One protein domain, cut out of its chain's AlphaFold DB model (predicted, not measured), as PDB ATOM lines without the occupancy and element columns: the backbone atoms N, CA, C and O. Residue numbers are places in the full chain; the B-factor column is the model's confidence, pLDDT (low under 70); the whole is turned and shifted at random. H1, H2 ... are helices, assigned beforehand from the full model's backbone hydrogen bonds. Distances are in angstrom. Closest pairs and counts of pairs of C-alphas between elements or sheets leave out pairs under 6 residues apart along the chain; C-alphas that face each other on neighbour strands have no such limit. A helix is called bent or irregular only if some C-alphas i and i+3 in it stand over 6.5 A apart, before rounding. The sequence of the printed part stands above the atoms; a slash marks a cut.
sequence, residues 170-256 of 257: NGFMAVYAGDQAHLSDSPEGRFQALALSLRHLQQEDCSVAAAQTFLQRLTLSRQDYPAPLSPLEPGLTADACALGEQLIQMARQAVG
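Overview. This is residues 170 to 256 of the 257 residues of an uncharacterized protein of Alcanivoracaceae bacterium (UniProt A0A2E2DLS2). The longest helix, H5, slants over a helical hairpin of H2 and H3, with its first residues on H3 and its last ones on short H1, which packs on H2. After H3 the chain turns through tiny H4, and residues 230 to 236 lead back to H5. The printed part has 87 residues with five named helices, H1 to H5 in order, and no named strand; it is all helix. It is compact and rounded, with a radius of gyration of the C-alphas of 11.8 A and spans of 30 by 27 by 26 A.

Along the chain. H5, residues 237 to 255, measures 27.6 A and ends at C-alpha 255 (33.437, 15.754, 24.567). It is irregular, with C-alphas 238 and 241 7.8 A apart, and has a kink of 26 degrees near residue 244. H2, residues 187 to 203, measures 25.2 A; H3, residues 208 to 224, 24.8 A. H1, residues 170 to 177, begins at C-alpha 170 (36.009, 19.925, 20.607); H4 is residues 226 to 229.

Arrangement. Residues 237 to 241 of H5 touch H3 at a steep tilt of 49 degrees, closest at C-alphas of Ala 240 and Ala 211, 5.5 A. H5 and H2 only just touch, with 3 pairs of C-alphas within 8 A, closest Gly 244 and Leu 198, 6.1 A. Residues 251 to 255 of H5 touch H1, closest at C-alphas of Val 255 and Asn 170, 6.3 A. H2 and H3 touch as a hairpin, opposite ways at a shallow tilt of 23 degrees, closest at C-alphas of Leu 201 and Ala 210, 4.8 A. H1 touches H2 the same way at a shallow tilt of 26 degrees, closest at C-alphas of Tyr 176 and Ala 195, 5.0 A. H4 is close to but not clearly touching H3, and H1 and H3 are apart. Every O i to N i+4 pair is within hydrogen-bond range in H1 and H3, 12 of 13 in H2 and 13 of 15 in H5; H4 is too short for one.

Size, cuts and confidence. The C-alphas farthest apart, of Ala 181 and Gly 235, are 32.4 A apart. The printed part has no cut, and no link is long. Mean pLDDT of the printed part is 82.3, with residues 182, 184 to 188 and 233 to 238 under 70.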
ATOM      1  N   ASN A 170      36.026  18.649  19.891       90.56
ATOM      2  CA  ASN A 170      36.009  19.925  20.607       90.56
ATOM      3  C   ASN A 170      35.930  21.092  19.620       90.56
ATOM      4  O   ASN A 170      35.054  21.947  19.758       90.56
ATOM      5  N   GLY A 171      36.772  21.083  18.580       87.62
ATOM      6  CA  GLY A 171      36.690  22.056  17.492       87.62
ATOM      7  C   GLY A 171      35.351  21.992  16.751       87.62
ATOM      8  O   GLY A 171      34.775  23.027  16.427       87.62
ATOM      9  N   PHE A 172      34.797  20.791  16.552       90.88
ATOM     10  CA  PHE A 172      33.450  20.619  15.998       90.88
ATOM     11  C   PHE A 172      32.387  21.341  16.840       90.88
ATOM     12  O   PHE A 172      31.613  22.138  16.308       90.88
ATOM     13  N   MET A 173      32.361  21.103  18.156       92.44
ATOM     14  CA  MET A 173      31.381  21.726  19.051       92.44
ATOM     15  C   MET A 173      31.567  23.245  19.154       92.44
ATOM     16  O   MET A 173      30.573  23.967  19.233       92.44
ATOM     17  N   ALA A 174      32.807  23.742  19.088       89.00
ATOM     18  CA  ALA A 174      33.099  25.174  19.049       89.00
ATOM     19  C   ALA A 174      32.501  25.839  17.794       89.00
ATOM     20  O   ALA A 174      31.752  26.813  17.903       89.00
ATOM     21  N   VAL A 175      32.726  25.260  16.608       89.25
ATOM     22  CA  VAL A 175      32.166  25.775  15.343       89.25
ATOM     23  C   VAL A 175      30.645  25.684  15.319       89.25
ATOM     24  O   VAL A 175      29.976  26.631  14.901       89.25
ATOM     25  N   TYR A 176      30.081  24.586  15.823       90.81
ATOM     26  CA  TYR A 176      28.636  24.435  15.962       90.81
ATOM     27  C   TYR A 176      28.036  25.533  16.865       90.81
ATOM     28  O   TYR A 176      27.055  26.187  16.492       90.81
ATOM     29  N   ALA A 177      28.684  25.835  17.997       88.81
ATOM     30  CA  ALA A 177      28.311  26.934  18.893       88.81
ATOM     31  C   ALA A 177      28.498  28.330  18.263       88.81
ATOM     32  O   ALA A 177      27.810  29.281  18.641       88.81
ATOM     33  N   GLY A 178      29.314  28.446  17.213       85.19
ATOM     34  CA  GLY A 178      29.469  29.652  16.389       85.19
ATOM     35  C   GLY A 178      30.858  30.256  16.412       85.19
ATOM     36  O   GLY A 178      31.044  31.351  15.885       85.19
ATOM     37  N   ASP A 179      31.818  29.558  17.010       84.44
ATOM     38  CA  ASP A 179      33.210  29.965  17.019       84.44
ATOM     39  C   ASP A 179      33.883  29.599  15.690       84.44
ATOM     40  O   ASP A 179      34.213  28.444  15.420       84.44
ATOM     41  N   GLN A 180      34.076  30.601  14.837       77.38
ATOM     42  CA  GLN A 180      34.681  30.430  13.517       77.38
ATOM     43  C   GLN A 180      36.214  30.357  13.555       77.38
ATOM     44  O   GLN A 180      36.820  30.087  12.520       77.38
ATOM     45  N   ALA A 181      36.857  30.556  14.715       73.69
ATOM     46  CA  ALA A 181      38.319  30.524  14.832       73.69
ATOM     47  C   ALA A 181      38.926  29.146  14.502       73.69
ATOM     48  O   ALA A 181      40.111  29.046  14.195       73.69
ATOM     49  N   HIS A 182      38.105  28.096  14.540       68.94
ATOM     50  CA  HIS A 182      38.492  26.715  14.260       68.94
ATOM     51  C   HIS A 182      38.297  26.294  12.793       68.94
ATOM     52  O   HIS A 182      38.577  25.148  12.449       68.94
ATOM     53  N   LEU A 183      37.822  27.189  11.915       71.56
ATOM     54  CA  LEU A 183      37.725  26.901  10.484       71.56
ATOM     55  C   LEU A 183      39.109  27.018   9.833       71.56
ATOM     56  O   LEU A 183      39.762  28.057   9.899       71.56
ATOM     57  N   SER A 184      39.549  25.941   9.188       67.31
ATOM     58  CA  SER A 184      40.812  25.866   8.452       67.31
ATOM     59  C   SER A 184      40.589  25.210   7.090       67.31
ATOM     60  O   SER A 184      39.618  24.481   6.902       67.31
ATOM     61  N   ASP A 185      41.512  25.415   6.152       60.25
ATOM     62  CA  ASP A 185      41.560  24.669   4.886       60.25
ATOM     63  C   ASP A 185      42.256  23.296   5.042       60.25
ATOM     64  O   ASP A 185      42.439  22.557   4.070       60.25
ATOM     65  N   SER A 186      42.666  22.934   6.266       64.88
ATOM     66  CA  SER A 186      43.262  21.633   6.576       64.88
ATOM     67  C   SER A 186      42.237  20.482   6.489       64.88
ATOM     68  O   SER A 186      41.023  20.706   6.463       64.88
ATOM     69  N   PRO A 187      42.687  19.211   6.458       59.12
ATOM     70  CA  PRO A 187      41.797  18.058   6.589       59.12
ATOM     71  C   PRO A 187      40.949  18.097   7.868       59.12
ATOM     72  O   PRO A 187      39.777  17.732   7.806       59.12
ATOM     73  N   GLU A 188      41.496  18.598   8.988       65.50
ATOM     74  CA  GLU A 188      40.705  18.835  10.205       65.50
ATOM     75  C   GLU A 188      39.574  19.822   9.910       65.50
ATOM     76  O   GLU A 188      38.416  19.543  10.221       65.50
ATOM     77  N   GLY A 189      39.891  20.890   9.170       70.38
ATOM     78  CA  GLY A 189      38.952  21.900   8.690       70.38
ATOM     79  C   GLY A 189      37.726  21.350   7.961       70.38
ATOM     80  O   GLY A 189      36.635  21.915   8.055       70.38
ATOM     81  N   ARG A 190      37.844  20.193   7.294       73.44
ATOM     82  CA  ARG A 190      36.696  19.523   6.657       73.44
ATOM     83  C   ARG A 190      35.705  18.966   7.674       73.44
ATOM     84  O   ARG A 190      34.506  18.958   7.398       73.44
ATOM     85  N   PHE A 191      36.181  18.513   8.833       85.94
ATOM     86  CA  PHE A 191      35.330  18.075   9.938       85.94
ATOM     87  C   PHE A 191      34.655  19.266  10.626       85.94
ATOM     88  O   PHE A 191      33.464  19.217  10.921       85.94
ATOM     89  N   GLN A 192      35.359  20.388  10.783       88.12
ATOM     90  CA  GLN A 192      34.735  21.627  11.255       88.12
ATOM     91  C   GLN A 192      33.717  22.202  10.253       88.12
ATOM     92  O   GLN A 192      32.667  22.707  10.652       88.12
ATOM     93  N   ALA A 193      33.945  22.056   8.946       85.81
ATOM     94  CA  ALA A 193      32.975  22.442   7.921       85.81
ATOM     95  C   ALA A 193      31.661  21.635   7.995       85.81
ATOM     96  O   ALA A 193      30.615  22.138   7.576       85.81
ATOM     97  N   LEU A 194      31.688  20.411   8.544       91.06
ATOM     98  CA  LEU A 194      30.480  19.635   8.842       91.06
ATOM     99  C   LEU A 194      29.672  20.254   9.992       91.06
ATOM    100  O   LEU A 194      28.448  20.322   9.911       91.06
ATOM    101  N   ALA A 195      30.336  20.747  11.042       92.75
ATOM    102  CA  ALA A 195      29.667  21.459  12.133       92.75
ATOM    103  C   ALA A 195      28.963  22.727  11.631       92.75
ATOM    104  O   ALA A 195      27.835  23.025  12.028       92.75
ATOM    105  N   LEU A 196      29.613  23.453  10.714       91.19
ATOM    106  CA  LEU A 196      29.055  24.658  10.107       91.19
ATOM    107  C   LEU A 196      27.815  24.351   9.254       91.19
ATOM    108  O   LEU A 196      26.808  25.050   9.373       91.19
ATOM    109  N   SER A 197      27.858  23.306   8.419       91.88
ATOM    110  CA  SER A 197      26.700  22.923   7.600       91.88
ATOM    111  C   SER A 197      25.534  22.406   8.445       91.88
ATOM    112  O   SER A 197      24.383  22.680   8.117       91.88
ATOM    113  N   LEU A 198      25.814  21.728   9.559       93.12
ATOM    114  CA  LEU A 198      24.801  21.304  10.521       93.12
ATOM    115  C   LEU A 198      24.133  22.485  11.234       93.12
ATOM    116  O   LEU A 198      22.911  22.524  11.366       93.12
ATOM    117  N   ARG A 199      24.918  23.475  11.665       91.62
ATOM    118  CA  ARG A 199      24.376  24.707  12.247       91.62
ATOM    119  C   ARG A 199      23.463  25.423  11.250       91.62
ATOM    120  O   ARG A 199      22.372  25.844  11.618       91.62
ATOM    121  N   HIS A 200      23.892  25.535   9.995       90.94
ATOM    122  CA  HIS A 200      23.085  26.136   8.935       90.94
ATOM    123  C   HIS A 200      21.785  25.356   8.684       90.94
ATOM    124  O   HIS A 200      20.722  25.963   8.604       90.94
ATOM    125  N   LEU A 201      21.844  24.019   8.674       90.56
ATOM    126  CA  LEU A 201      20.668  23.149   8.562       90.56
ATOM    127  C   LEU A 201      19.604  23.441   9.626       90.56
ATOM    128  O   LEU A 201      18.418  23.483   9.309       90.56
ATOM    129  N   GLN A 202      20.024  23.657  10.870       89.12
ATOM    130  CA  GLN A 202      19.106  23.984  11.960       89.12
ATOM    131  C   GLN A 202      18.607  25.432  11.905       89.12
ATOM    132  O   GLN A 202      17.471  25.692  12.281       89.12
ATOM    133  N   GLN A 203      19.430  26.376  11.439       91.38
ATOM    134  CA  GLN A 203      19.024  27.778  11.280       91.38
ATOM    135  C   GLN A 203      17.997  27.978  10.161       91.38
ATOM    136  O   GLN A 203      17.213  28.919  10.228       91.38
ATOM    137  N   GLU A 204      18.003  27.110   9.149       87.06
ATOM    138  CA  GLU A 204      17.044  27.135   8.042       87.06
ATOM    139  C   GLU A 204      15.869  26.158   8.218       87.06
ATOM    140  O   GLU A 204      15.266  25.746   7.226       87.06
ATOM    141  N   ASP A 205      15.559  25.740   9.449       86.12
ATOM    142  CA  ASP A 205      14.438  24.833   9.747       86.12
ATOM    143  C   ASP A 205      14.411  23.585   8.841       86.12
ATOM    144  O   ASP A 205      13.372  23.193   8.304       86.12
ATOM    145  N   CYS A 206      15.569  22.943   8.650       86.06
ATOM    146  CA  CYS A 206      15.692  21.727   7.844       86.06
ATOM    147  C   CYS A 206      15.353  21.912   6.356       86.06
ATOM    148  O   CYS A 206      14.852  20.982   5.715       86.06
ATOM    149  N   SER A 207      15.630  23.094   5.790       86.94
ATOM    150  CA  SER A 207      15.428  23.361   4.363       86.94
ATOM    151  C   SER A 207      16.084  22.285   3.483       86.94
ATOM    152  O   SER A 207      17.145  21.738   3.796       86.94
ATOM    153  N   VAL A 208      15.471  21.985   2.334       82.75
ATOM    154  CA  VAL A 208      16.000  20.980   1.391       82.75
ATOM    155  C   VAL A 208      17.416  21.345   0.926       82.75
ATOM    156  O   VAL A 208      18.259  20.461   0.769       82.75
ATOM    157  N   ALA A 209      17.697  22.637   0.743       83.75
ATOM    158  CA  ALA A 209      19.005  23.129   0.316       83.75
ATOM    159  C   ALA A 209      20.074  22.941   1.407       83.75
ATOM    160  O   ALA A 209      21.166  22.421   1.137       83.75
ATOM    161  N   ALA A 210      19.755  23.285   2.655       84.25
ATOM    162  CA  ALA A 210      20.668  23.079   3.770       84.25
ATOM    163  C   ALA A 210      20.869  21.582   4.063       84.25
ATOM    164  O   ALA A 210      21.992  21.153   4.339       84.25
ATOM    165  N   ALA A 211      19.823  20.761   3.907       86.56
ATOM    166  CA  ALA A 211      19.883  19.307   4.071       86.56
ATOM    167  C   ALA A 211      20.841  18.661   3.066       86.56
ATOM    168  O   ALA A 211      21.684  17.847   3.444       86.56
ATOM    169  N   GLN A 212      20.773  19.058   1.794       85.56
ATOM    170  CA  GLN A 212      21.709  18.588   0.770       85.56
ATOM    171  C   GLN A 212      23.152  18.992   1.088       85.56
ATOM    172  O   GLN A 212      24.055  18.157   1.002       85.56
ATOM    173  N   THR A 213      23.366  20.241   1.508       86.69
ATOM    174  CA  THR A 213      24.695  20.736   1.898       86.69
ATOM    175  C   THR A 213      25.263  19.948   3.080       86.69
ATOM    176  O   THR A 213      26.421  19.518   3.046       86.69
ATOM    177  N   PHE A 214      24.452  19.705   4.112       90.00
ATOM    178  CA  PHE A 214      24.828  18.889   5.265       90.00
ATOM    179  C   PHE A 214      25.193  17.458   4.855       90.00
ATOM    180  O   PHE A 214      26.285  16.994   5.178       90.00
ATOM    181  N   LEU A 215      24.339  16.783   4.083       88.62
ATOM    182  CA  LEU A 215      24.569  15.402   3.646       88.62
ATOM    183  C   LEU A 215      25.806  15.261   2.753       88.62
ATOM    184  O   LEU A 215      26.545  14.280   2.868       88.62
ATOM    185  N   GLN A 216      26.074  16.248   1.894       87.19
ATOM    186  CA  GLN A 216      27.294  16.275   1.091       87.19
ATOM    187  C   GLN A 216      28.536  16.357   1.987       87.19
ATOM    188  O   GLN A 216      29.482  15.590   1.800       87.19
ATOM    189  N   ARG A 217      28.531  17.255   2.980       88.38
ATOM    190  CA  ARG A 217      29.640  17.390   3.936       88.38
ATOM    191  C   ARG A 217      29.798  16.137   4.790       88.38
ATOM    192  O   ARG A 217      30.919  15.668   4.935       88.38
ATOM    193  N   LEU A 218      28.699  15.548   5.258       88.19
ATOM    194  CA  LEU A 218      28.713  14.310   6.036       88.19
ATOM    195  C   LEU A 218      29.332  13.165   5.230       88.19
ATOM    196  O   LEU A 218      30.171  12.430   5.740       88.19
ATOM    197  N   THR A 219      28.975  13.050   3.950       86.38
ATOM    198  CA  THR A 219      29.533  12.035   3.047       86.38
ATOM    199  C   THR A 219      31.044  12.192   2.885       86.38
ATOM    200  O   THR A 219      31.765  11.199   2.937       86.38
ATOM    201  N   LEU A 220      31.538  13.425   2.730       84.44
ATOM    202  CA  LEU A 220      32.974  13.698   2.644       84.44
ATOM    203  C   LEU A 220      33.681  13.385   3.968       84.44
ATOM    204  O   LEU A 220      34.663  12.649   3.975       84.44
ATOM    205  N   SER A 221      33.143  13.846   5.098       86.50
ATOM    206  CA  SER A 221      33.714  13.554   6.416       86.50
ATOM    207  C   SER A 221      33.729  12.055   6.727       86.50
ATOM    208  O   SER A 221      34.651  11.588   7.380       86.50
ATOM    209  N   ARG A 222      32.771  11.266   6.224       84.81
ATOM    210  CA  ARG A 222      32.782   9.797   6.359       84.81
ATOM    211  C   ARG A 222      33.919   9.118   5.591       84.81
ATOM    212  O   ARG A 222      34.309   8.021   5.979       84.81
ATOM    213  N   GLN A 223      34.451   9.732   4.534       83.19
ATOM    214  CA  GLN A 223      35.634   9.213   3.834       83.19
ATOM    215  C   GLN A 223      36.896   9.406   4.675       83.19
ATOM    216  O   GLN A 223      37.731   8.510   4.745       83.19
ATOM    217  N   ASP A 224      36.996  10.559   5.338       81.25
ATOM    218  CA  ASP A 224      38.132  10.903   6.191       81.25
ATOM    219  C   ASP A 224      38.051  10.197   7.566       81.25
ATOM    220  O   ASP A 224      39.073   9.813   8.134       81.25
ATOM    221  N   TYR A 225      36.834   9.962   8.079       83.75
ATOM    222  CA  TYR A 225      36.560   9.435   9.425       83.75
ATOM    223  C   TYR A 225      35.501   8.307   9.428       83.75
ATOM    224  O   TYR A 225      34.436   8.442  10.042       83.75
ATOM    225  N   PRO A 226      35.759   7.158   8.776       79.75
ATOM    226  CA  PRO A 226      34.743   6.126   8.558       79.75
ATOM    227  C   PRO A 226      34.277   5.439   9.844       79.75
ATOM    228  O   PRO A 226      33.083   5.216  10.017       79.75
ATOM    229  N   ALA A 227      35.191   5.118  10.766       81.06
ATOM    230  CA  ALA A 227      34.854   4.441  12.018       81.06
ATOM    231  C   ALA A 227      33.916   5.275  12.920       81.06
ATOM    232  O   ALA A 227      32.828   4.787  13.235       81.06
ATOM    233  N   PRO A 228      34.262   6.524  13.298       80.62
ATOM    234  CA  PRO A 228      33.430   7.320  14.198       80.62
ATOM    235  C   PRO A 228      32.120   7.795  13.561       80.62
ATOM    236  O   PRO A 228      31.177   8.035  14.297       80.62
ATOM    237  N   LEU A 229      32.024   7.918  12.231       82.81
ATOM    238  CA  LEU A 229      30.810   8.393  11.548       82.81
ATOM    239  C   LEU A 229      29.985   7.270  10.895       82.81
ATOM    240  O   LEU A 229      28.966   7.540  10.264       82.81
ATOM    241  N   SER A 230      30.399   6.008  11.037       75.62
ATOM    242  CA  SER A 230      29.664   4.843  10.520       75.62
ATOM    243  C   SER A 230      28.208   4.712  10.999       75.62
ATOM    244  O   SER A 230      27.401   4.283  10.175       75.62
ATOM    245  N   PRO A 231      27.822   5.111  12.234       77.88
ATOM    246  CA  PRO A 231      26.428   5.018  12.683       77.88
ATOM    247  C   PRO A 231      25.475   5.971  11.947       77.88
ATOM    248  O   PRO A 231      24.264   5.777  11.984       77.88
ATOM    249  N   LEU A 232      26.015   7.000  11.287       71.56
ATOM    250  CA  LEU A 232      25.257   8.018  10.567       71.56
ATOM    251  C   LEU A 232      25.121   7.600   9.096       71.56
ATOM    252  O   LEU A 232      25.822   8.104   8.209       71.56
ATOM    253  N   GLU A 233      24.251   6.626   8.824       65.44
ATOM    254  CA  GLU A 233      23.925   6.231   7.452       65.44
ATOM    255  C   GLU A 233      22.855   7.153   6.844       65.44
ATOM    256  O   GLU A 233      21.754   7.251   7.383       65.44
ATOM    257  N   PRO A 234      23.135   7.826   5.711       59.38
ATOM    258  CA  PRO A 234      22.178   8.698   5.052       59.38
ATOM    259  C   PRO A 234      21.145   7.865   4.285       59.38
ATOM    260  O   PRO A 234      21.242   7.669   3.073       59.38
ATOM    261  N   GLY A 235      20.143   7.360   4.997       53.91
ATOM    262  CA  GLY A 235      18.933   6.801   4.406       53.91
ATOM    263  C   GLY A 235      18.008   7.919   3.928       53.91
ATOM    264  O   GLY A 235      17.068   8.259   4.620       53.91
ATOM    265  N   LEU A 236      18.263   8.475   2.737       49.59
ATOM    266  CA  LEU A 236      17.446   9.509   2.067       49.59
ATOM    267  C   LEU A 236      17.401  10.895   2.758       49.59
ATOM    268  O   LEU A 236      17.564  11.069   3.959       49.59
ATOM    269  N   THR A 237      17.188  11.934   1.944       51.31
ATOM    270  CA  THR A 237      17.257  13.359   2.325       51.31
ATOM    271  C   THR A 237      16.227  13.803   3.368       51.31
ATOM    272  O   THR A 237      16.440  14.829   4.011       51.31
ATOM    273  N   ALA A 238      15.139  13.047   3.548       52.66
ATOM    274  CA  ALA A 238      14.090  13.339   4.527       52.66
ATOM    275  C   ALA A 238      14.578  13.233   5.987       52.66
ATOM    276  O   ALA A 238      14.005  13.874   6.863       52.66
ATOM    277  N   ASP A 239      15.683  12.521   6.226       74.94
ATOM    278  CA  ASP A 239      16.216  12.263   7.568       74.94
ATOM    279  C   ASP A 239      17.424  13.148   7.925       74.94
ATOM    280  O   ASP A 239      18.051  12.958   8.966       74.94
ATOM    281  N   ALA A 240      17.763  14.150   7.099       82.75
ATOM    282  CA  ALA A 240      18.956  14.984   7.293       82.75
ATOM    283  C   ALA A 240      18.995  15.679   8.665       82.75
ATOM    284  O   ALA A 240      20.045  15.730   9.299       82.75
ATOM    285  N   CYS A 241      17.854  16.172   9.151       86.44
ATOM    286  CA  CYS A 241      17.787  16.795  10.472       86.44
ATOM    287  C   CYS A 241      17.871  15.793  11.621       86.44
ATOM    288  O   CYS A 241      18.564  16.056  12.599       86.44
ATOM    289  N   ALA A 242      17.250  14.620  11.488       87.00
ATOM    290  CA  ALA A 242      17.394  13.556  12.478       87.00
ATOM    291  C   ALA A 242      18.853  13.067  12.563       87.00
ATOM    292  O   ALA A 242      19.381  12.872  13.656       87.00
ATOM    293  N   LEU A 243      19.529  12.947  11.418       88.06
ATOM    294  CA  LEU A 243      20.962  12.654  11.338       88.06
ATOM    295  C   LEU A 243      21.814  13.765  11.957       88.06
ATOM    296  O   LEU A 243      22.795  13.478  12.641       88.06
ATOM    297  N   GLY A 244      21.438  15.025  11.744       89.12
ATOM    298  CA  GLY A 244      22.079  16.171  12.378       89.12
ATOM    299  C   GLY A 244      22.007  16.116  13.905       89.12
ATOM    300  O   GLY A 244      23.026  16.262  14.578       89.12
ATOM    301  N   GLU A 245      20.832  15.813  14.456       89.44
ATOM    302  CA  GLU A 245      20.651  15.616  15.898       89.44
ATOM    303  C   GLU A 245      21.481  14.441  16.428       89.44
ATOM    304  O   GLU A 245      22.145  14.564  17.458       89.44
ATOM    305  N   GLN A 246      21.517  13.313  15.713       89.62
ATOM    306  CA  GLN A 246      22.365  12.176  16.086       89.62
ATOM    307  C   GLN A 246      23.850  12.552  16.108       89.62
ATOM    308  O   GLN A 246      24.555  12.202  17.055       89.62
ATOM    309  N   LEU A 247      24.322  13.311  15.115       91.06
ATOM    310  CA  LEU A 247      25.701  13.789  15.066       91.06
ATOM    311  C   LEU A 247      26.031  14.701  16.259       91.06
ATOM    312  O   LEU A 247      27.111  14.577  16.834       91.06
ATOM    313  N   ILE A 248      25.102  15.566  16.680       91.69
ATOM    314  CA  ILE A 248      25.275  16.405  17.878       91.69
ATOM    315  C   ILE A 248      25.344  15.548  19.141       91.69
ATOM    316  O   ILE A 248      26.189  15.798  19.999       91.69
ATOM    317  N   GLN A 249      24.485  14.535  19.271       89.88
ATOM    318  CA  GLN A 249      24.520  13.629  20.424       89.88
ATOM    319  C   GLN A 249      25.850  12.873  20.501       89.88
ATOM    320  O   GLN A 249      26.447  12.785  21.572       89.88
ATOM    321  N   MET A 250      26.357  12.395  19.364       89.06
ATOM    322  CA  MET A 250      27.678  11.768  19.288       89.06
ATOM    323  C   MET A 250      28.794  12.743  19.665       89.06
ATOM    324  O   MET A 250      29.689  12.382  20.427       89.06
ATOM    325  N   ALA A 251      28.724  13.988  19.183       90.62
ATOM    326  CA  ALA A 251      29.698  15.017  19.521       90.62
ATOM    327  C   ALA A 251      29.713  15.315  21.025       90.62
ATOM    328  O   ALA A 251      30.786  15.338  21.622       90.62
ATOM    329  N   ARG A 252      28.539  15.460  21.657       91.12
ATOM    330  CA  ARG A 252      28.395  15.662  23.110       91.12
ATOM    331  C   ARG A 252      28.996  14.511  23.911       91.12
ATOM    332  O   ARG A 252      29.850  14.746  24.762       91.12
ATOM    333  N   GLN A 253      28.661  13.272  23.549       89.31
ATOM    334  CA  GLN A 253      29.238  12.079  24.172       89.31
ATOM    335  C   GLN A 253      30.765  12.040  24.045       89.31
ATOM    336  O   GLN A 253      31.453  11.678  24.997       89.31
ATOM    337  N   ALA A 254      31.304  12.442  22.892       87.81
ATOM    338  CA  ALA A 254      32.741  12.455  22.647       87.81
ATOM    339  C   ALA A 254      33.490  13.542  23.440       87.81
ATOM    340  O   ALA A 254      34.645  13.328  23.804       87.81
ATOM    341  N   VAL A 255      32.851  14.682  23.736       88.50
ATOM    342  CA  VAL A 255      33.437  15.754  24.567       88.50
ATOM    343  C   VAL A 255      33.113  15.626  26.064       88.50
ATOM    344  O   VAL A 255      33.603  16.423  26.860       88.50
ATOM    345  N   GLY A 256      32.318  14.626  26.464       81.25
ATOM    346  CA  GLY A 256      31.926  14.392  27.860       81.25
ATOM    347  C   GLY A 256      30.822  15.324  28.375       81.25
ATOM    348  O   GLY A 256      30.823  15.654  29.562       81.25
TER     349      GLY A 256